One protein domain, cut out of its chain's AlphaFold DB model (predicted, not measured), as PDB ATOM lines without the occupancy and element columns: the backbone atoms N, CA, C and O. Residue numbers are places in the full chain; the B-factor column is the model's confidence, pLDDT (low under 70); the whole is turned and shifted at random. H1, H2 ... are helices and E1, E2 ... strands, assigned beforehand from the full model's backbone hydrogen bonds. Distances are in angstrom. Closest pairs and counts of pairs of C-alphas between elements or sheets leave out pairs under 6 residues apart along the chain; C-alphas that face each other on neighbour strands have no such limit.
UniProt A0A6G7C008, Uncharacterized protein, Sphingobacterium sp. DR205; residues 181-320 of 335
ATOM      1  N   THR A 181       6.338 -27.316  17.171       92.81
ATOM      2  CA  THR A 181       6.094 -27.563  15.751       92.81
ATOM      3  C   THR A 181       5.016 -28.626  15.597       92.81
ATOM      4  O   THR A 181       5.039 -29.669  16.271       92.81
ATOM      5  N   TRP A 182       4.109 -28.362  14.665       94.94
ATOM      6  CA  TRP A 182       3.035 -29.251  14.259       94.94
ATOM      7  C   TRP A 182       2.950 -29.304  12.743       94.94
ATOM      8  O   TRP A 182       3.260 -28.341  12.042       94.94
ATOM      9  N   TYR A 183       2.508 -30.441  12.243       95.75
ATOM     10  CA  TYR A 183       2.008 -30.572  10.887       95.75
ATOM     11  C   TYR A 183       0.500 -30.603  10.944       95.75
ATOM     12  O   TYR A 183      -0.066 -30.969  11.975       95.75
ATOM     13  N   PHE A 184      -0.150 -30.205   9.860       94.88
ATOM     14  CA  PHE A 184      -1.595 -30.128   9.896       94.88
ATOM     15  C   PHE A 184      -2.279 -30.464   8.589       94.88
ATOM     16  O   PHE A 184      -1.699 -30.389   7.501       94.88
ATOM     17  N   THR A 185      -3.548 -30.812   8.741       92.81
ATOM     18  CA  THR A 185      -4.543 -30.909   7.679       92.81
ATOM     19  C   THR A 185      -5.740 -30.066   8.084       92.81
ATOM     20  O   THR A 185      -6.096 -30.060   9.262       92.81
ATOM     21  N   ALA A 186      -6.366 -29.392   7.125       90.69
ATOM     22  CA  ALA A 186      -7.638 -28.721   7.348       90.69
ATOM     23  C   ALA A 186      -8.702 -29.334   6.437       90.69
ATOM     24  O   ALA A 186      -8.402 -29.767   5.322       90.69
ATOM     25  N   LYS A 187      -9.925 -29.399   6.945       87.56
ATOM     26  CA  LYS A 187     -11.110 -29.868   6.242       87.56
ATOM     27  C   LYS A 187     -12.214 -28.852   6.449       87.56
ATOM     28  O   LYS A 187     -12.396 -28.360   7.558       87.56
ATOM     29  N   TYR A 188     -12.947 -28.590   5.381       84.44
ATOM     30  CA  TYR A 188     -14.172 -27.819   5.434       84.44
ATOM     31  C   TYR A 188     -15.308 -28.725   4.986       84.44
ATOM     32  O   TYR A 188     -15.307 -29.209   3.851       84.44
ATOM     33  N   GLU A 189     -16.223 -29.020   5.897       80.56
ATOM     34  CA  GLU A 189     -17.318 -29.952   5.663       80.56
ATOM     35  C   GLU A 189     -18.648 -29.202   5.681       80.56
ATOM     36  O   GLU A 189     -18.913 -28.365   6.545       80.56
ATOM     37  N   ARG A 190     -19.498 -29.507   4.696       72.00
ATOM     38  CA  ARG A 190     -20.863 -28.992   4.654       72.00
ATOM     39  C   ARG A 190     -21.747 -29.890   5.499       72.00
ATOM     40  O   ARG A 190     -21.784 -31.099   5.263       72.00
ATOM     41  N   SER A 191     -22.499 -29.303   6.423       62.97
ATOM     42  CA  SER A 191     -23.482 -30.061   7.190       62.97
ATOM     43  C   SER A 191     -24.552 -30.645   6.247       62.97
ATOM     44  O   SER A 191     -25.157 -29.898   5.465       62.97
ATOM     45  N   PRO A 192     -24.796 -31.972   6.283       54.41
ATOM     46  CA  PRO A 192     -25.773 -32.624   5.411       54.41
ATOM     47  C   PRO A 192     -27.216 -32.190   5.678       54.41
ATOM     48  O   PRO A 192     -28.054 -32.259   4.783       54.41
ATOM     49  N   SER A 193     -27.518 -31.781   6.913       54.22
ATOM     50  CA  SER A 193     -28.877 -31.485   7.373       54.22
ATOM     51  C   SER A 193     -29.217 -30.000   7.357       54.22
ATOM     52  O   SER A 193     -30.394 -29.660   7.298       54.22
ATOM     53  N   ASN A 194     -28.220 -29.113   7.404       57.16
ATOM     54  CA  ASN A 194     -28.437 -27.675   7.307       57.16
ATOM     55  C   ASN A 194     -27.129 -26.961   6.916       57.16
ATOM     56  O   ASN A 194     -26.166 -26.980   7.674       57.16
ATOM     57  N   SER A 195     -27.104 -26.295   5.756       54.00
ATOM     58  CA  SER A 195     -25.942 -25.519   5.293       54.00
ATOM     59  C   SER A 195     -25.575 -24.325   6.180       54.00
ATOM     60  O   SER A 195     -24.538 -23.718   5.960       54.00
ATOM     61  N   GLU A 196     -26.403 -23.993   7.171       55.72
ATOM     62  CA  GLU A 196     -26.136 -22.992   8.212       55.72
ATOM     63  C   GLU A 196     -25.152 -23.480   9.294       55.72
ATOM     64  O   GLU A 196     -24.905 -22.752  10.248       55.72
ATOM     65  N   TYR A 197     -24.613 -24.701   9.163       62.50
ATOM     66  CA  TYR A 197     -23.651 -25.300  10.096       62.50
ATOM     67  C   TYR A 197     -22.468 -25.939   9.363       62.50
ATOM     68  O   TYR A 197     -22.107 -27.087   9.629       62.50
ATOM     69  N   ASN A 198     -21.883 -25.238   8.395       74.25
ATOM     70  CA  ASN A 198     -20.606 -25.689   7.850       74.25
ATOM     71  C   ASN A 198     -19.549 -25.713   8.961       74.25
ATOM     72  O   ASN A 198     -19.546 -24.863   9.857       74.25
ATOM     73  N   GLU A 199     -18.653 -26.691   8.904       82.62
ATOM     74  CA  GLU A 199     -17.625 -26.889   9.917       82.62
ATOM     75  C   GLU A 199     -16.237 -26.794   9.289       82.62
ATOM     76  O   GLU A 199     -15.893 -27.539   8.367       82.62
ATOM     77  N   MET A 200     -15.417 -25.889   9.823       86.56
ATOM     78  CA  MET A 200     -13.978 -25.896   9.595       86.56
ATOM     79  C   MET A 200     -13.312 -26.699  10.703       86.56
ATOM     80  O   MET A 200     -13.448 -26.364  11.880       86.56
ATOM     81  N   ARG A 201     -12.526 -27.704  10.319       90.75
ATOM     82  CA  ARG A 201     -11.743 -28.528  11.236       90.75
ATOM     83  C   ARG A 201     -10.278 -28.544  10.834       90.75
ATOM     84  O   ARG A 201      -9.941 -28.840   9.689       90.75
ATOM     85  N   ILE A 202      -9.393 -28.285  11.786       93.62
ATOM     86  CA  ILE A 202      -7.943 -28.367  11.616       93.62
ATOM     87  C   ILE A 202      -7.406 -29.379  12.617       93.62
ATOM     88  O   ILE A 202      -7.695 -29.307  13.806       93.62
ATOM     89  N   ILE A 203      -6.597 -30.317  12.139       95.00
ATOM     90  CA  ILE A 203      -5.948 -31.312  12.991       95.00
ATOM     91  C   ILE A 203      -4.456 -31.039  12.965       95.00
ATOM     92  O   ILE A 203      -3.826 -31.115  11.909       95.00
ATOM     93  N   PHE A 204      -3.896 -30.724  14.127       95.00
ATOM     94  CA  PHE A 204      -2.462 -30.616  14.349       95.00
ATOM     95  C   PHE A 204      -1.925 -31.936  14.886       95.00
ATOM     96  O   PHE A 204      -2.391 -32.451  15.902       95.00
ATOM     97  N   GLY A 205      -0.887 -32.454  14.238       93.44
ATOM     98  CA  GLY A 205      -0.216 -33.679  14.642       93.44
ATOM     99  C   GLY A 205       1.286 -33.666  14.396       93.44
ATOM    100  O   GLY A 205       1.879 -32.669  13.975       93.44
ATOM    101  N   LYS A 206       1.926 -34.794  14.714       90.12
ATOM    102  CA  LYS A 206       3.371 -34.993  14.511       90.12
ATOM    103  C   LYS A 206       3.709 -35.641  13.170       90.12
ATOM    104  O   LYS A 206       4.857 -35.550  12.734       90.12
ATOM    105  N   GLU A 207       2.732 -36.264  12.519       91.88
ATOM    106  CA  GLU A 207       2.900 -36.865  11.200       91.88
ATOM    107  C   GLU A 207       3.149 -35.790  10.143       91.88
ATOM    108  O   GLU A 207       2.419 -34.808  10.059       91.88
ATOM    109  N   LYS A 208       4.193 -35.964   9.330       91.31
ATOM    110  CA  LYS A 208       4.584 -34.958   8.342       91.31
ATOM    111  C   LYS A 208       3.531 -34.818   7.246       91.31
ATOM    112  O   LYS A 208       3.269 -35.769   6.520       91.31
ATOM    113  N   THR A 209       3.038 -33.598   7.051       88.50
ATOM    114  CA  THR A 209       2.191 -33.219   5.911       88.50
ATOM    115  C   THR A 209       2.875 -32.139   5.065       88.50
ATOM    116  O   THR A 209       3.988 -31.694   5.366       88.50
ATOM    117  N   ALA A 210       2.213 -31.697   3.993       86.81
ATOM    118  CA  ALA A 210       2.681 -30.581   3.170       86.81
ATOM    119  C   ALA A 210       2.674 -29.228   3.911       86.81
ATOM    120  O   ALA A 210       3.298 -28.274   3.435       86.81
ATOM    121  N   TYR A 211       1.982 -29.141   5.053       93.00
ATOM    122  CA  TYR A 211       1.781 -27.908   5.805       93.00
ATOM    123  C   TYR A 211       2.298 -28.055   7.229       93.00
ATOM    124  O   TYR A 211       1.982 -29.004   7.945       93.00
ATOM    125  N   LYS A 212       3.104 -27.087   7.648       94.81
ATOM    126  CA  LYS A 212       3.761 -27.082   8.950       94.81
ATOM    127  C   LYS A 212       3.518 -25.748   9.627       94.81
ATOM    128  O   LYS A 212       3.684 -24.716   8.986       94.81
ATOM    129  N   ILE A 213       3.192 -25.762  10.908       94.50
ATOM    130  CA  ILE A 213       3.083 -24.571  11.746       94.50
ATOM    131  C   ILE A 213       4.076 -24.673  12.904       94.50
ATOM    132  O   ILE A 213       4.170 -25.689  13.592       94.50
ATOM    133  N   ASP A 214       4.850 -23.612  13.084       93.19
ATOM    134  CA  ASP A 214       5.740 -23.390  14.209       93.19
ATOM    135  C   ASP A 214       5.133 -22.275  15.065       93.19
ATOM    136  O   ASP A 214       4.992 -21.138  14.611       93.19
ATOM    137  N   PHE A 215       4.785 -22.580  16.307       91.12
ATOM    138  CA  PHE A 215       4.441 -21.575  17.307       91.12
ATOM    139  C   PHE A 215       5.749 -21.053  17.888       91.12
ATOM    140  O   PHE A 215       6.415 -21.728  18.672       91.12
ATOM    141  N   VAL A 216       6.174 -19.886  17.415       87.69
ATOM    142  CA  VAL A 216       7.519 -19.356  17.660       87.69
ATOM    143  C   VAL A 216       7.664 -18.909  19.107       87.69
ATOM    144  O   VAL A 216       8.688 -19.193  19.714       87.69
ATOM    145  N   ASP A 217       6.644 -18.254  19.650       84.81
ATOM    146  CA  ASP A 217       6.562 -17.784  21.035       84.81
ATOM    147  C   ASP A 217       5.088 -17.749  21.488       84.81
ATOM    148  O   ASP A 217       4.258 -18.424  20.883       84.81
ATOM    149  N   ASP A 218       4.740 -17.030  22.560       81.50
ATOM    150  CA  ASP A 218       3.371 -16.874  23.097       81.50
ATOM    151  C   ASP A 218       2.452 -15.939  22.303       81.50
ATOM    152  O   ASP A 218       1.293 -15.767  22.673       81.50
ATOM    153  N   ILE A 219       2.958 -15.328  21.235       85.44
ATOM    154  CA  ILE A 219       2.208 -14.419  20.367       85.44
ATOM    155  C   ILE A 219       2.350 -14.827  18.910       85.44
ATOM    156  O   ILE A 219       1.391 -14.721  18.164       85.44
ATOM    157  N   ASN A 220       3.525 -15.254  18.461       87.62
ATOM    158  CA  ASN A 220       3.829 -15.381  17.043       87.62
ATOM    159  C   ASN A 220       3.777 -16.834  16.571       87.62
ATOM    160  O   ASN A 220       4.305 -17.741  17.220       87.62
ATOM    161  N   PHE A 221       3.232 -17.038  15.373       91.12
ATOM    162  CA  PHE A 221       3.327 -18.300  14.651       91.12
ATOM    163  C   PHE A 221       3.922 -18.097  13.255       91.12
ATOM    164  O   PHE A 221       3.879 -17.016  12.660       91.12
ATOM    165  N   LYS A 222       4.483 -19.176  12.719       91.31
ATOM    166  CA  LYS A 222       5.032 -19.262  11.374       91.31
ATOM    167  C   LYS A 222       4.522 -20.530  10.713       91.31
ATOM    168  O   LYS A 222       4.778 -21.628  11.181       91.31
ATOM    169  N   LEU A 223       3.877 -20.382   9.572       90.75
ATOM    170  CA  LEU A 223       3.436 -21.469   8.726       90.75
ATOM    171  C   LEU A 223       4.391 -21.627   7.544       90.75
ATOM    172  O   LEU A 223       4.815 -20.654   6.929       90.75
ATOM    173  N   THR A 224       4.753 -22.866   7.241       90.31
ATOM    174  CA  THR A 224       5.527 -23.246   6.061       90.31
ATOM    175  C   THR A 224       4.664 -24.158   5.205       90.31
ATOM    176  O   THR A 224       4.158 -25.165   5.702       90.31
ATOM    177  N   TYR A 225       4.514 -23.818   3.928       88.31
ATOM    178  CA  TYR A 225       3.721 -24.596   2.981       88.31
ATOM    179  C   TYR A 225       4.426 -24.712   1.634       88.31
ATOM    180  O   TYR A 225       5.286 -23.899   1.294       88.31
ATOM    181  N   THR A 226       4.072 -25.747   0.877       85.31
ATOM    182  CA  THR A 226       4.503 -25.908  -0.515       85.31
ATOM    183  C   THR A 226       3.304 -25.690  -1.427       85.31
ATOM    184  O   THR A 226       2.285 -26.355  -1.252       85.31
ATOM    185  N   ASP A 227       3.420 -24.752  -2.366       81.44
ATOM    186  CA  ASP A 227       2.351 -24.440  -3.317       81.44
ATOM    187  C   ASP A 227       2.210 -25.519  -4.416       81.44
ATOM    188  O   ASP A 227       3.099 -26.367  -4.584       81.44
ATOM    189  N   PRO A 228       1.137 -25.483  -5.231       80.44
ATOM    190  CA  PRO A 228       0.963 -26.408  -6.354       80.44
ATOM    191  C   PRO A 228       2.094 -26.365  -7.401       80.44
ATOM    192  O   PRO A 228       2.303 -27.327  -8.139       80.44
ATOM    193  N   LYS A 229       2.870 -25.273  -7.453       83.00
ATOM    194  CA  LYS A 229       4.056 -25.110  -8.314       83.00
ATOM    195  C   LYS A 229       5.342 -25.624  -7.647       83.00
ATOM    196  O   LYS A 229       6.433 -25.385  -8.167       83.00
ATOM    197  N   LYS A 230       5.228 -26.350  -6.527       83.62
ATOM    198  CA  LYS A 230       6.327 -26.933  -5.737       83.62
ATOM    199  C   LYS A 230       7.301 -25.899  -5.164       83.62
ATOM    200  O   LYS A 230       8.470 -26.208  -4.928       83.62
ATOM    201  N   LYS A 231       6.847 -24.668  -4.930       82.25
ATOM    202  CA  LYS A 231       7.627 -23.630  -4.248       82.25
ATOM    203  C   LYS A 231       7.263 -23.592  -2.772       82.25
ATOM    204  O   LYS A 231       6.095 -23.648  -2.409       82.25
ATOM    205  N   THR A 232       8.284 -23.496  -1.925       85.12
ATOM    206  CA  THR A 232       8.109 -23.350  -0.480       85.12
ATOM    207  C   THR A 232       7.951 -21.885  -0.112       85.12
ATOM    208  O   THR A 232       8.790 -21.057  -0.487       85.12
ATOM    209  N   HIS A 233       6.924 -21.619   0.680       85.25
ATOM    210  CA  HIS A 233       6.554 -20.302   1.171       85.25
ATOM    211  C   HIS A 233       6.445 -20.298   2.690       85.25
ATOM    212  O   HIS A 233       6.339 -21.345   3.340       85.25
ATOM    213  N   VAL A 234       6.496 -19.097   3.250       85.94
ATOM    214  CA  VAL A 234       6.417 -18.826   4.677       85.94
ATOM    215  C   VAL A 234       5.375 -17.749   4.922       85.94
ATOM    216  O   VAL A 234       5.534 -16.614   4.485       85.94
ATOM    217  N   TYR A 235       4.380 -18.099   5.724       83.81
ATOM    218  CA  TYR A 235       3.326 -17.215   6.191       83.81
ATOM    219  C   TYR A 235       3.491 -16.968   7.695       83.81
ATOM    220  O   TYR A 235       3.800 -17.892   8.443       83.81
ATOM    221  N   GLN A 236       3.351 -15.728   8.158       85.38
ATOM    222  CA  GLN A 236       3.591 -15.360   9.563       85.38
ATOM    223  C   GLN A 236       2.442 -14.518  10.100       85.38
ATOM    224  O   GLN A 236       1.994 -13.604   9.412       85.38
ATOM    225  N   GLY A 237       2.037 -14.776  11.341       85.81
ATOM    226  CA  GLY A 237       1.047 -13.969  12.048       85.81
ATOM    227  C   GLY A 237       1.113 -14.152  13.549       85.81
ATOM    228  O   GLY A 237       2.111 -14.637  14.090       85.81
ATOM    229  N   GLN A 238       0.034 -13.743  14.206       87.88
ATOM    230  CA  GLN A 238      -0.095 -13.792  15.649       87.88
ATOM    231  C   GLN A 238      -1.248 -14.700  16.071       87.88
ATOM    232  O   GLN A 238      -2.191 -14.923  15.315       87.88
ATOM    233  N   TYR A 239      -1.154 -15.251  17.273       89.31
ATOM    234  CA  TYR A 239      -2.193 -16.065  17.872       89.31
ATOM    235  C   TYR A 239      -2.408 -15.685  19.336       89.31
ATOM    236  O   TYR A 239      -1.552 -15.094  19.997       89.31
ATOM    237  N   GLN A 240      -3.587 -16.025  19.832       86.25
ATOM    238  CA  GLN A 240      -3.956 -16.003  21.236       86.25
ATOM    239  C   GLN A 240      -4.562 -17.360  21.552       86.25
ATOM    240  O   GLN A 240      -5.314 -17.899  20.747       86.25
ATOM    241  N   ASN A 241      -4.214 -17.908  22.707       82.38
ATOM    242  CA  ASN A 241      -4.746 -19.173  23.180       82.38
ATOM    243  C   ASN A 241      -5.290 -18.950  24.588       82.38
ATOM    244  O   ASN A 241      -4.552 -18.485  25.459       82.38
ATOM    245  N   TYR A 242      -6.576 -19.201  24.792       75.62
ATOM    246  CA  TYR A 242      -7.246 -18.914  26.051       75.62
ATOM    247  C   TYR A 242      -8.380 -19.906  26.305       75.62
ATOM    248  O   TYR A 242      -9.209 -20.120  25.431       75.62
ATOM    249  N   LYS A 243      -8.443 -20.486  27.514       76.50
ATOM    250  CA  LYS A 243      -9.363 -21.588  27.859       76.50
ATOM    251  C   LYS A 243      -9.228 -22.735  26.856       76.50
ATOM    252  O   LYS A 243      -8.210 -23.427  26.880       76.50
ATOM    253  N   SER A 244     -10.213 -22.862  25.980       78.75
ATOM    254  CA  SER A 244     -10.306 -23.854  24.919       78.75
ATOM    255  C   SER A 244     -10.525 -23.165  23.578       78.75
ATOM    256  O   SER A 244     -11.110 -23.763  22.695       78.75
ATOM    257  N   ASP A 245     -10.097 -21.911  23.429       84.81
ATOM    258  CA  ASP A 245     -10.187 -21.150  22.190       84.81
ATOM    259  C   ASP A 245      -8.794 -20.727  21.722       84.81
ATOM    260  O   ASP A 245      -7.989 -20.185  22.487       84.81
ATOM    261  N   ILE A 246      -8.526 -20.922  20.434       89.94
ATOM    262  CA  ILE A 246      -7.350 -20.391  19.752       89.94
ATOM    263  C   ILE A 246      -7.783 -19.447  18.638       89.94
ATOM    264  O   ILE A 246      -8.525 -19.811  17.727       89.94
ATOM    265  N   SER A 247      -7.291 -18.217  18.707       89.19
ATOM    266  CA  SER A 247      -7.585 -17.160  17.746       89.19
ATOM    267  C   SER A 247      -6.327 -16.781  17.001       89.19
ATOM    268  O   SER A 247      -5.287 -16.553  17.618       89.19
ATOM    269  N   PHE A 248      -6.426 -16.669  15.682       88.94
ATOM    270  CA  PHE A 248      -5.333 -16.229  14.826       88.94
ATOM    271  C   PHE A 248      -5.652 -14.866  14.225       88.94
ATOM    272  O   PHE A 248      -6.779 -14.595  13.816       88.94
ATOM    273  N   PHE A 249      -4.656 -13.989  14.189       83.25
ATOM    274  CA  PHE A 249      -4.830 -12.626  13.717       83.25
ATOM    275  C   PHE A 249      -3.562 -12.075  13.075       83.25
ATOM    276  O   PHE A 249      -2.445 -12.592  13.197       83.25
ATOM    277  N   ASN A 250      -3.778 -10.994  12.343       73.88
ATOM    278  CA  ASN A 250      -2.757 -10.299  11.596       73.88
ATOM    279  C   ASN A 250      -1.889  -9.419  12.515       73.88
ATOM    280  O   ASN A 250      -2.388  -8.793  13.450       73.88
ATOM    281  N   ARG A 251      -0.596  -9.316  12.201       66.06
ATOM    282  CA  ARG A 251       0.334  -8.375  12.837       66.06
ATOM    283  C   ARG A 251      -0.004  -6.938  12.410       66.06
ATOM    284  O   ARG A 251      -0.440  -6.713  11.280       66.06
ATOM    285  N   GLN A 252       0.271  -5.943  13.261       54.59
ATOM    286  CA  GLN A 252       0.315  -4.535  12.830       54.59
ATOM    287  C   GLN A 252       1.307  -4.404  11.655       54.59
ATOM    288  O   GLN A 252       2.518  -4.481  11.856       54.59
ATOM    289  N   GLY A 253       0.797  -4.299  10.421       55.19
ATOM    290  CA  GLY A 253       1.599  -4.272   9.189       55.19
ATOM    291  C   GLY A 253       1.179  -5.246   8.077       55.19
ATOM    292  O   GLY A 253       1.714  -5.139   6.977       55.19
ATOM    293  N   GLY A 254       0.223  -6.153   8.309       61.97
ATOM    294  CA  GLY A 254      -0.244  -7.070   7.260       61.97
ATOM    295  C   GLY A 254       0.365  -8.470   7.332       61.97
ATOM    296  O   GLY A 254       1.443  -8.686   7.890       61.97
ATOM    297  N   TRP A 255      -0.323  -9.433   6.716       67.94
ATOM    298  CA  TRP A 255       0.191 -10.786   6.540       67.94
ATOM    299  C   TRP A 255       1.444 -10.767   5.667       67.94
ATOM    300  O   TRP A 255       1.410 -10.269   4.538       67.94
ATOM    301  N   SER A 256       2.543 -11.345   6.155       68.88
ATOM    302  CA  SER A 256       3.785 -11.424   5.387       68.88
ATOM    303  C   SER A 256       3.941 -12.819   4.789       68.88
ATOM    304  O   SER A 256       4.416 -13.728   5.474       68.88
ATOM    305  N   ASP A 257       3.532 -12.982   3.530       74.31
ATOM    306  CA  ASP A 257       3.873 -14.164   2.741       74.31
ATOM    307  C   ASP A 257       5.222 -13.948   2.051       74.31
ATOM    308  O   ASP A 257       5.485 -12.896   1.455       74.31
ATOM    309  N   LYS A 258       6.117 -14.915   2.202       79.56
ATOM    310  CA  LYS A 258       7.506 -14.823   1.756       79.56
ATOM    311  C   LYS A 258       7.900 -16.108   1.060       79.56
ATOM    312  O   LYS A 258       7.546 -17.194   1.510       79.56
ATOM    313  N   ASP A 259       8.716 -15.995   0.021       78.56
ATOM    314  CA  ASP A 259       9.357 -17.180  -0.539       78.56
ATOM    315  C   ASP A 259      10.381 -17.780   0.447       78.56
ATOM    316  O   ASP A 259      10.742 -17.186   1.469       78.56
ATOM    317  N   LYS A 260      10.911 -18.964   0.124       75.62
ATOM    318  CA  LYS A 260      11.960 -19.629   0.920       75.62
ATOM    319  C   LYS A 260      13.214 -18.780   1.185       75.62
ATOM    320  O   LYS A 260      13.985 -19.120   2.076       75.62
ATOM    321  N   THR A 261      13.454 -17.733   0.392       74.69
ATOM    322  CA  THR A 261      14.602 -16.823   0.532       74.69
ATOM    323  C   THR A 261      14.285 -15.600   1.394       74.69
ATOM    324  O   THR A 261      15.156 -14.763   1.613       74.69
ATOM    325  N   GLY A 262      13.059 -15.504   1.918       73.12
ATOM    326  CA  GLY A 262      12.607 -14.404   2.764       73.12
ATOM    327  C   GLY A 262      12.179 -13.166   1.980       73.12
ATOM    328  O   GLY A 262      11.886 -12.142   2.600       73.12
ATOM    329  N   ARG A 263      12.116 -13.242   0.644       75.06
ATOM    330  CA  ARG A 263      11.622 -12.136  -0.179       75.06
ATOM    331  C   ARG A 263      10.121 -12.025   0.015       75.06
ATOM    332  O   ARG A 263       9.402 -13.009  -0.158       75.06
ATOM    333  N   ALA A 264       9.673 -10.826   0.382       71.38
ATOM    334  CA  ALA A 264       8.256 -10.517   0.451       71.38
ATOM    335  C   ALA A 264       7.635 -10.763  -0.924       71.38
ATOM    336  O   ALA A 264       8.091 -10.215  -1.930       71.38
ATOM    337  N   LEU A 265       6.611 -11.605  -0.958       67.62
ATOM    338  CA  LEU A 265       5.757 -11.699  -2.124       67.62
ATOM    339  C   LEU A 265       4.827 -10.490  -2.071       67.62
ATOM    340  O   LEU A 265       4.326 -10.143  -1.000       67.62
ATOM    341  N   ALA A 266       4.653  -9.803  -3.203       55.12
ATOM    342  CA  ALA A 266       3.696  -8.713  -3.294       55.12
ATOM    343  C   ALA A 266       2.319  -9.290  -2.975       55.12
ATOM    344  O   ALA A 266       1.713  -9.970  -3.798       55.12
ATOM    345  N   THR A 267       1.857  -9.066  -1.750       53.66
ATOM    346  CA  THR A 267       0.464  -9.279  -1.410       53.66
ATOM    347  C   THR A 267      -0.302  -8.217  -2.183       53.66
ATOM    348  O   THR A 267      -0.048  -7.036  -1.928       53.66
ATOM    349  N   PRO A 268      -1.191  -8.564  -3.130       45.62
ATOM    350  CA  PRO A 268      -2.086  -7.566  -3.686       45.62
ATOM    351  C   PRO A 268      -2.773  -6.882  -2.507       45.62
ATOM    352  O   PRO A 268      -3.346  -7.554  -1.646       45.62
ATOM    353  N   GLY A 269      -2.642  -5.560  -2.425       43.00
ATOM    354  CA  GLY A 269      -3.455  -4.741  -1.538       43.00
ATOM    355  C   GLY A 269      -4.881  -4.735  -2.064       43.00
ATOM    356  O   GLY A 269      -5.373  -3.704  -2.501       43.00
ATOM    357  N   GLU A 270      -5.522  -5.896  -2.114       42.53
ATOM    358  CA  GLU A 270      -6.953  -5.951  -2.321       42.53
ATOM    359  C   GLU A 270      -7.587  -5.389  -1.048       42.53
ATOM    360  O   GLU A 270      -7.320  -5.829   0.073       42.53
ATOM    361  N   GLN A 271      -8.368  -4.326  -1.223       38.28
ATOM    362  CA  GLN A 271      -9.294  -3.838  -0.217       38.28
ATOM    363  C   GLN A 271     -10.303  -4.959   0.062       38.28
ATOM    364  O   GLN A 271     -11.347  -5.039  -0.575       38.28
ATOM    365  N   TYR A 272      -9.992  -5.840   1.010       48.69
ATOM    366  CA  TYR A 272     -10.895  -6.886   1.488       48.69
ATOM    367  C   TYR A 272     -11.947  -6.286   2.438       48.69
ATOM    368  O   TYR A 272     -12.045  -6.653   3.605       48.69
ATOM    369  N   MET A 273     -12.719  -5.316   1.943       34.25
ATOM    370  CA  MET A 273     -14.011  -4.944   2.522       34.25
ATOM    371  C   MET A 273     -15.094  -5.687   1.746       34.25
ATOM    372  O   MET A 273     -15.686  -5.171   0.806       34.25
ATOM    373  N   GLY A 274     -15.304  -6.943   2.122       37.62
ATOM    374  CA  GLY A 274     -16.377  -7.785   1.612       37.62
ATOM    375  C   GLY A 274     -16.254  -9.166   2.231       37.62
ATOM    376  O   GLY A 274     -15.202  -9.788   2.105       37.62
ATOM    377  N   LYS A 275     -17.297  -9.617   2.940       43.09
ATOM    378  CA  LYS A 275     -17.406 -10.978   3.488       43.09
ATOM    379  C   LYS A 275     -16.996 -11.969   2.394       43.09
ATOM    380  O   LYS A 275     -17.638 -12.001   1.345       43.09
ATOM    381  N   GLU A 276     -15.928 -12.743   2.592       50.44
ATOM    382  CA  GLU A 276     -15.547 -13.792   1.639       50.44
ATOM    383  C   GLU A 276     -16.572 -14.939   1.704       50.44
ATOM    384  O   GLU A 276     -16.305 -16.002   2.251       50.44
ATOM    385  N   SER A 277     -17.740 -14.748   1.084       49.31
ATOM    386  CA  SER A 277     -18.797 -15.755   0.876       49.31
ATOM    387  C   SER A 277     -18.356 -16.949   0.010       49.31
ATOM    388  O   SER A 277     -19.135 -17.850  -0.286       49.31
ATOM    389  N   PHE A 278     -17.097 -16.967  -0.435       50.78
ATOM    390  CA  PHE A 278     -16.543 -17.980  -1.331       50.78
ATOM    391  C   PHE A 278     -16.110 -19.263  -0.623       50.78
ATOM    392  O   PHE A 278     -16.028 -20.295  -1.288       50.78
ATOM    393  N   TYR A 279     -15.856 -19.215   0.686       57.59
ATOM    394  CA  TYR A 279     -15.435 -20.390   1.447       57.59
ATOM    395  C   TYR A 279     -16.593 -21.204   2.023       57.59
ATOM    396  O   TYR A 279     -16.341 -22.266   2.569       57.59
ATOM    397  N   GLU A 280     -17.844 -20.794   1.783       59.97
ATOM    398  CA  GLU A 280     -19.052 -21.564   2.123       59.97
ATOM    399  C   GLU A 280     -19.238 -22.840   1.262       59.97
ATOM    400  O   GLU A 280     -20.158 -23.630   1.496       59.97
ATOM    401  N   ASP A 281     -18.367 -23.072   0.265       73.19
ATOM    402  CA  ASP A 281     -18.355 -24.263  -0.595       73.19
ATOM    403  C   ASP A 281     -17.090 -25.121  -0.364       73.19
ATOM    404  O   ASP A 281     -15.986 -24.708  -0.747       73.19
ATOM    405  N   PRO A 282     -17.230 -26.356   0.166       78.00
ATOM    406  CA  PRO A 282     -16.123 -27.300   0.334       78.00
ATOM    407  C   PRO A 282     -15.276 -27.542  -0.918       78.00
ATOM    408  O   PRO A 282     -14.071 -27.769  -0.805       78.00
ATOM    409  N   LYS A 283     -15.870 -27.488  -2.119       80.50
ATOM    410  CA  LYS A 283     -15.119 -27.692  -3.367       80.50
ATOM    411  C   LYS A 283     -14.157 -26.541  -3.630       80.50
ATOM    412  O   LYS A 283     -12.989 -26.788  -3.905       80.50
ATOM    413  N   LYS A 284     -14.623 -25.300  -3.469       79.88
ATOM    414  CA  LYS A 284     -13.790 -24.101  -3.639       79.88
ATOM    415  C   LYS A 284     -12.684 -24.037  -2.592       79.88
ATOM    416  O   LYS A 284     -11.550 -23.703  -2.918       79.88
ATOM    417  N   PHE A 285     -12.985 -24.422  -1.350       82.44
ATOM    418  CA  PHE A 285     -11.963 -24.548  -0.311       82.44
ATOM    419  C   PHE A 285     -10.865 -25.548  -0.708       82.44
ATOM    420  O   PHE A 285      -9.679 -25.253  -0.566       82.44
ATOM    421  N   ALA A 286     -11.247 -26.710  -1.250       84.06
ATOM    422  CA  ALA A 286     -10.297 -27.722  -1.707       84.06
ATOM    423  C   ALA A 286      -9.471 -27.270  -2.930       84.06
ATOM    424  O   ALA A 286      -8.288 -27.592  -3.008       84.06
ATOM    425  N   GLU A 287     -10.061 -26.513  -3.861       84.56
ATOM    426  CA  GLU A 287      -9.367 -25.955  -5.036       84.56
ATOM    427  C   GLU A 287      -8.260 -24.960  -4.656       84.56
ATOM    428  O   GLU A 287      -7.232 -24.882  -5.328       84.56
ATOM    429  N   GLU A 288      -8.437 -24.243  -3.547       83.19
ATOM    430  CA  GLU A 288      -7.466 -23.275  -3.030       83.19
ATOM    431  C   GLU A 288      -6.367 -23.916  -2.163       83.19
ATOM    432  O   GLU A 288      -5.446 -23.231  -1.712       83.19
ATOM    433  N   ALA A 289      -6.406 -25.232  -1.924       85.88
ATOM    434  CA  ALA A 289      -5.442 -25.905  -1.059       85.88
ATOM    435  C   ALA A 289      -3.984 -25.629  -1.479       85.88
ATOM    436  O   ALA A 289      -3.554 -25.878  -2.607       85.88
ATOM    437  N   GLY A 290      -3.183 -25.134  -0.530       82.06
ATOM    438  CA  GLY A 290      -1.778 -24.791  -0.767       82.06
ATOM    439  C   GLY A 290      -1.540 -23.402  -1.368       82.06
ATOM    440  O   GLY A 290      -0.397 -23.106  -1.718       82.06
ATOM    441  N   THR A 291      -2.558 -22.542  -1.473       81.25
ATOM    442  CA  THR A 291      -2.393 -21.119  -1.816       81.25
ATOM    443  C   THR A 291      -2.286 -20.243  -0.563       81.25
ATOM    444  O   THR A 291      -2.725 -20.611   0.527       81.25
ATOM    445  N   ALA A 292      -1.730 -19.035  -0.703       77.50
ATOM    446  CA  ALA A 292      -1.705 -18.049   0.382       77.50
ATOM    447  C   ALA A 292      -3.117 -17.694   0.883       77.50
ATOM    448  O   ALA A 292      -3.308 -17.413   2.066       77.50
ATOM    449  N   ARG A 293      -4.104 -17.715  -0.023       77.31
ATOM    450  CA  ARG A 293      -5.504 -17.390   0.260       77.31
ATOM    451  C   ARG A 293      -6.129 -18.417   1.203       77.31
ATOM    452  O   ARG A 293      -6.720 -18.033   2.207       77.31
ATOM    453  N   TYR A 294      -5.885 -19.699   0.942       83.19
ATOM    454  CA  TYR A 294      -6.315 -20.811   1.787       83.19
ATOM    455  C   TYR A 294      -5.806 -20.692   3.227       83.19
ATOM    456  O   TYR A 294      -6.581 -20.789   4.175       83.19
ATOM    457  N   PHE A 295      -4.514 -20.403   3.418       84.94
ATOM    458  CA  PHE A 295      -3.975 -20.232   4.771       84.94
ATOM    459  C   PHE A 295      -4.477 -18.957   5.445       84.94
ATOM    460  O   PHE A 295      -4.735 -18.971   6.644       84.94
ATOM    461  N   ARG A 296      -4.670 -17.864   4.701       79.31
ATOM    462  CA  ARG A 296      -5.273 -16.649   5.266       79.31
ATOM    463  C   ARG A 296      -6.669 -16.902   5.795       79.31
ATOM    464  O   ARG A 296      -6.938 -16.506   6.921       79.31
ATOM    465  N   PHE A 297      -7.503 -17.606   5.033       80.25
ATOM    466  CA  PHE A 297      -8.840 -17.977   5.478       80.25
ATOM    467  C   PHE A 297      -8.792 -18.804   6.767       80.25
ATOM    468  O   PHE A 297      -9.393 -18.430   7.770       80.25
ATOM    469  N   ILE A 298      -7.989 -19.872   6.797       86.25
ATOM    470  CA  ILE A 298      -7.855 -20.727   7.986       86.25
ATOM    471  C   ILE A 298      -7.374 -19.922   9.205       86.25
ATOM    472  O   ILE A 298      -7.936 -20.050  10.288       86.25
ATOM    473  N   PHE A 299      -6.367 -19.062   9.050       85.75
ATOM    474  CA  PHE A 299      -5.699 -18.378  10.165       85.75
ATOM    475  C   PHE A 299      -6.160 -16.921  10.381       85.75
ATOM    476  O   PHE A 299      -5.433 -16.131  10.980       85.75
ATOM    477  N   LEU A 300      -7.361 -16.557   9.921       79.75
ATOM    478  CA  LEU A 300      -8.072 -15.316  10.285       79.75
ATOM    479  C   LEU A 300      -9.270 -15.572  11.212       79.75
ATOM    480  O   LEU A 300     -10.116 -14.704  11.408       79.75
ATOM    481  N   ASN A 301      -9.350 -16.779  11.766       80.38
ATOM    482  CA  ASN A 301     -10.488 -17.265  12.526       80.38
ATOM    483  C   ASN A 301     -10.120 -17.591  13.981       80.38
ATOM    484  O   ASN A 301      -8.951 -17.763  14.340       80.38
ATOM    485  N   ASN A 302     -11.163 -17.693  14.800       86.56
ATOM    486  CA  ASN A 302     -11.149 -18.279  16.133       86.56
ATOM    487  C   ASN A 302     -11.695 -19.711  16.078       86.56
ATOM    488  O   ASN A 302     -12.670 -19.970  15.375       86.56
ATOM    489  N   TYR A 303     -11.091 -20.618  16.832       89.31
ATOM    490  CA  TYR A 303     -11.473 -22.025  16.888       89.31
ATOM    491  C   TYR A 303     -11.588 -22.481  18.326       89.31
ATOM    492  O   TYR A 303     -10.748 -22.102  19.141       89.31
ATOM    493  N   GLN A 304     -12.532 -23.375  18.592       90.12
ATOM    494  CA  GLN A 304     -12.450 -24.214  19.776       90.12
ATOM    495  C   GLN A 304     -11.288 -25.190  19.592       90.12
ATOM    496  O   GLN A 304     -11.153 -25.797  18.535       90.12
ATOM    497  N   ALA A 305     -10.432 -25.317  20.597       89.75
ATOM    498  CA  ALA A 305      -9.232 -26.131  20.608       89.75
ATOM    499  C   ALA A 305      -9.321 -27.202  21.697       89.75
ATOM    500  O   ALA A 305      -9.527 -26.899  22.873       89.75
ATOM    501  N   ILE A 306      -9.095 -28.455  21.306       88.69
ATOM    502  CA  ILE A 306      -9.048 -29.607  22.205       88.69
ATOM    503  C   ILE A 306      -7.701 -30.303  22.029       88.69
ATOM    504  O   ILE A 306      -7.303 -30.653  20.917       88.69
ATOM    505  N   TYR A 307      -6.981 -30.501  23.133       86.62
ATOM    506  CA  TYR A 307      -5.721 -31.234  23.130       86.62
ATOM    507  C   TYR A 307      -5.914 -32.674  23.615       86.62
ATOM    508  O   TYR A 307      -6.240 -32.921  24.775       86.62
ATOM    509  N   HIS A 308      -5.649 -33.632  22.730       85.56
ATOM    510  CA  HIS A 308      -5.713 -35.065  23.002       85.56
ATOM    511  C   HIS A 308      -4.320 -35.568  23.391       85.56
ATOM    512  O   HIS A 308      -3.503 -35.925  22.535       85.56
ATOM    513  N   SER A 309      -4.020 -35.533  24.692       78.88
ATOM    514  CA  SER A 309      -2.687 -35.871  25.224       78.88
ATOM    515  C   SER A 309      -2.245 -37.314  24.944       78.88
ATOM    516  O   SER A 309      -1.063 -37.562  24.719       78.88
ATOM    517  N   ASP A 310      -3.194 -38.246  24.904       80.69
ATOM    518  CA  ASP A 310      -3.018 -39.667  24.603       80.69
ATOM    519  C   ASP A 310      -2.636 -39.918  23.139       80.69
ATOM    520  O   ASP A 310      -1.826 -40.797  22.844       80.69
ATOM    521  N   LEU A 311      -3.176 -39.107  22.231       83.50
ATOM    522  CA  LEU A 311      -2.895 -39.187  20.797       83.50
ATOM    523  C   LEU A 311      -1.739 -38.275  20.371       83.50
ATOM    524  O   LEU A 311      -1.193 -38.425  19.277       83.50
ATOM    525  N   GLY A 312      -1.363 -37.309  21.213       84.06
ATOM    526  CA  GLY A 312      -0.396 -36.274  20.860       84.06
ATOM    527  C   GLY A 312      -0.886 -35.388  19.711       84.06
ATOM    528  O   GLY A 312      -0.077 -34.977  18.875       84.06
ATOM    529  N   LEU A 313      -2.194 -35.116  19.664       90.81
ATOM    530  CA  LEU A 313      -2.875 -34.346  18.619       90.81
ATOM    531  C   LEU A 313      -3.630 -33.162  19.231       90.81
ATOM    532  O   LEU A 313      -4.096 -33.235  20.366       90.81
ATOM    533  N   MET A 314      -3.772 -32.080  18.468       91.81
ATOM    534  CA  MET A 314      -4.651 -30.965  18.821       91.81
ATOM    535  C   MET A 314      -5.666 -30.751  17.707       91.81
ATOM    536  O   MET A 314      -5.300 -30.648  16.537       91.81
ATOM    537  N   GLU A 315      -6.933 -30.693  18.077       92.69
ATOM    538  CA  GLU A 315      -8.043 -30.468  17.170       92.69
ATOM    539  C   GLU A 315      -8.569 -29.051  17.340       92.69
ATOM    540  O   GLU A 315      -8.737 -28.584  18.464       92.69
ATOM    541  N   LEU A 316      -8.794 -28.370  16.221       93.06
ATOM    542  CA  LEU A 316      -9.386 -27.046  16.164       93.06
ATOM    543  C   LEU A 316     -10.664 -27.142  15.340       93.06
ATOM    544  O   LEU A 316     -10.609 -27.616  14.205       93.06
ATOM    545  N   SER A 317     -11.783 -26.671  15.870       89.94
ATOM    546  CA  SER A 317     -13.069 -26.690  15.179       89.94
ATOM    547  C   SER A 317     -13.785 -25.348  15.285       89.94
ATOM    548  O   SER A 317     -13.667 -24.612  16.267       89.94
ATOM    549  N   LYS A 318     -14.499 -24.992  14.220       85.81
ATOM    550  CA  LYS A 318     -15.378 -23.826  14.164       85.81
ATOM    551  C   LYS A 318     -16.623 -24.199  13.378       85.81
ATOM    552  O   LYS A 318     -16.519 -24.618  12.228       85.81
ATOM    553  N   GLN A 319     -17.783 -23.976  13.987       75.44
ATOM    554  CA  GLN A 319     -19.052 -23.951  13.274       75.44
ATOM    555  C   GLN A 319     -19.293 -22.539  12.742       75.44
ATOM    556  O   GLN A 319     -19.226 -21.559  13.490       75.44
ATOM    557  N   GLU A 320     -19.546 -22.426  11.446       65.75
ATOM    558  CA  GLU A 320     -19.943 -21.170  10.823       65.75
ATOM    559  C   GLU A 320     -21.463 -21.047  10.888       65.75
ATOM    560  O   GLU A 320     -22.170 -21.693  10.121       65.75
TER     561      GLU A 320
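AT A GLANCE: This is residues 181 to 320 of the 335 residues of an uncharacterized protein of Sphingobacterium sp. DR205 (UniProt A0A6G7C008). Eight strands make a closed barrel that curls round the short helix H3, with H2 by E1 and H1 near the beginning of E2. E7 pairs onto E5 without entering the ring, and a long link runs from E7 to H1, its residues 270 to 275 sticking out. The printed part has 140 residues, with strands E1 to E7, then helices H1 to H3, then E8 and E9; the ring runs E1, E2, E9, E8, E6, E5, E4, E3 and back to E1, all antiparallel. The class is mixed, helices and strands; the whole is compact, with a radius of gyration of the C-alphas of 15.0 A and spans of 44 by 36 by 30 A.

IN THESE COORDINATES: E1, residues 181 to 189, begins at C-alpha (6.094, -27.563, 15.751) and is 25.6 A long; E2, residues 198 to 205, is 22.9 A. E3 is residues 211 to 215, E4 residues 220 to 226, 20.5 A, and E5 residues 232 to 242, 31.0 A. E5 bends by 52 degrees at residue 237. E6 is residues 245 to 249 and E7 residues 256 to 259. H1 is residues 277 to 280, H2 residues 282 to 287 and H3 residues 292 to 298, 10.1 A. E8, residues 302 to 308, is 18.9 A; E9, residues 313 to 320, is 22.9 A and ends at C-alpha (-19.943, -21.170, 10.823).

HOW THE PARTS SIT: Round the ring, N 187 and O 201 of the hairpin E1 and E2 are 2.8 A apart, N 202 and O 316 of E2 and E9 2.8 A, N 306 and O 315 of the hairpin E8 and E9 2.9 A, and N 303 and O 246 of E8 and E6 2.8 A. E3, E4, E5 and E6 form a meander, each strand the antiparallel neighbour of the one before: N 214 and O 222 are 2.8 A apart, N 223 and O 235 2.7 A, N 240 and O 247 2.8 A. N 213 and O 182, 2.8 A apart, close the ring between E3 and E1. E6 and E7 lie on one side of E5, E7 with N 234 and O 258 2.8 A apart. The barrel curls round H3, whose height over the sheet is 5.7 A; the closest C-alphas of H3 and E7 are Ala 292 and Asp 257, 7.2 A. H2 and H3 are close but not clearly touching, Phe 285 to Tyr 294 by C-alphas 7.1 A, at a shallow tilt of 26 degrees, opposite ways. The closest C-alphas of H2 and E1 are Pro 282 and Tyr 188, 5.5 A. Every O i to N i+4 pair is within hydrogen-bond range in H2 and H3; H1 is too short for such a pair.

THE WHOLE: The two C-alphas farthest apart are those of Ser 193 and Thr 261, 46.4 A. The printed part has no cut, and the link from E7 to H1, 17 residues, is long. The mean pLDDT of the printed part is 78.4; residues 191 to 197, 251 to 256, 265 to 280 and 320 are under 70.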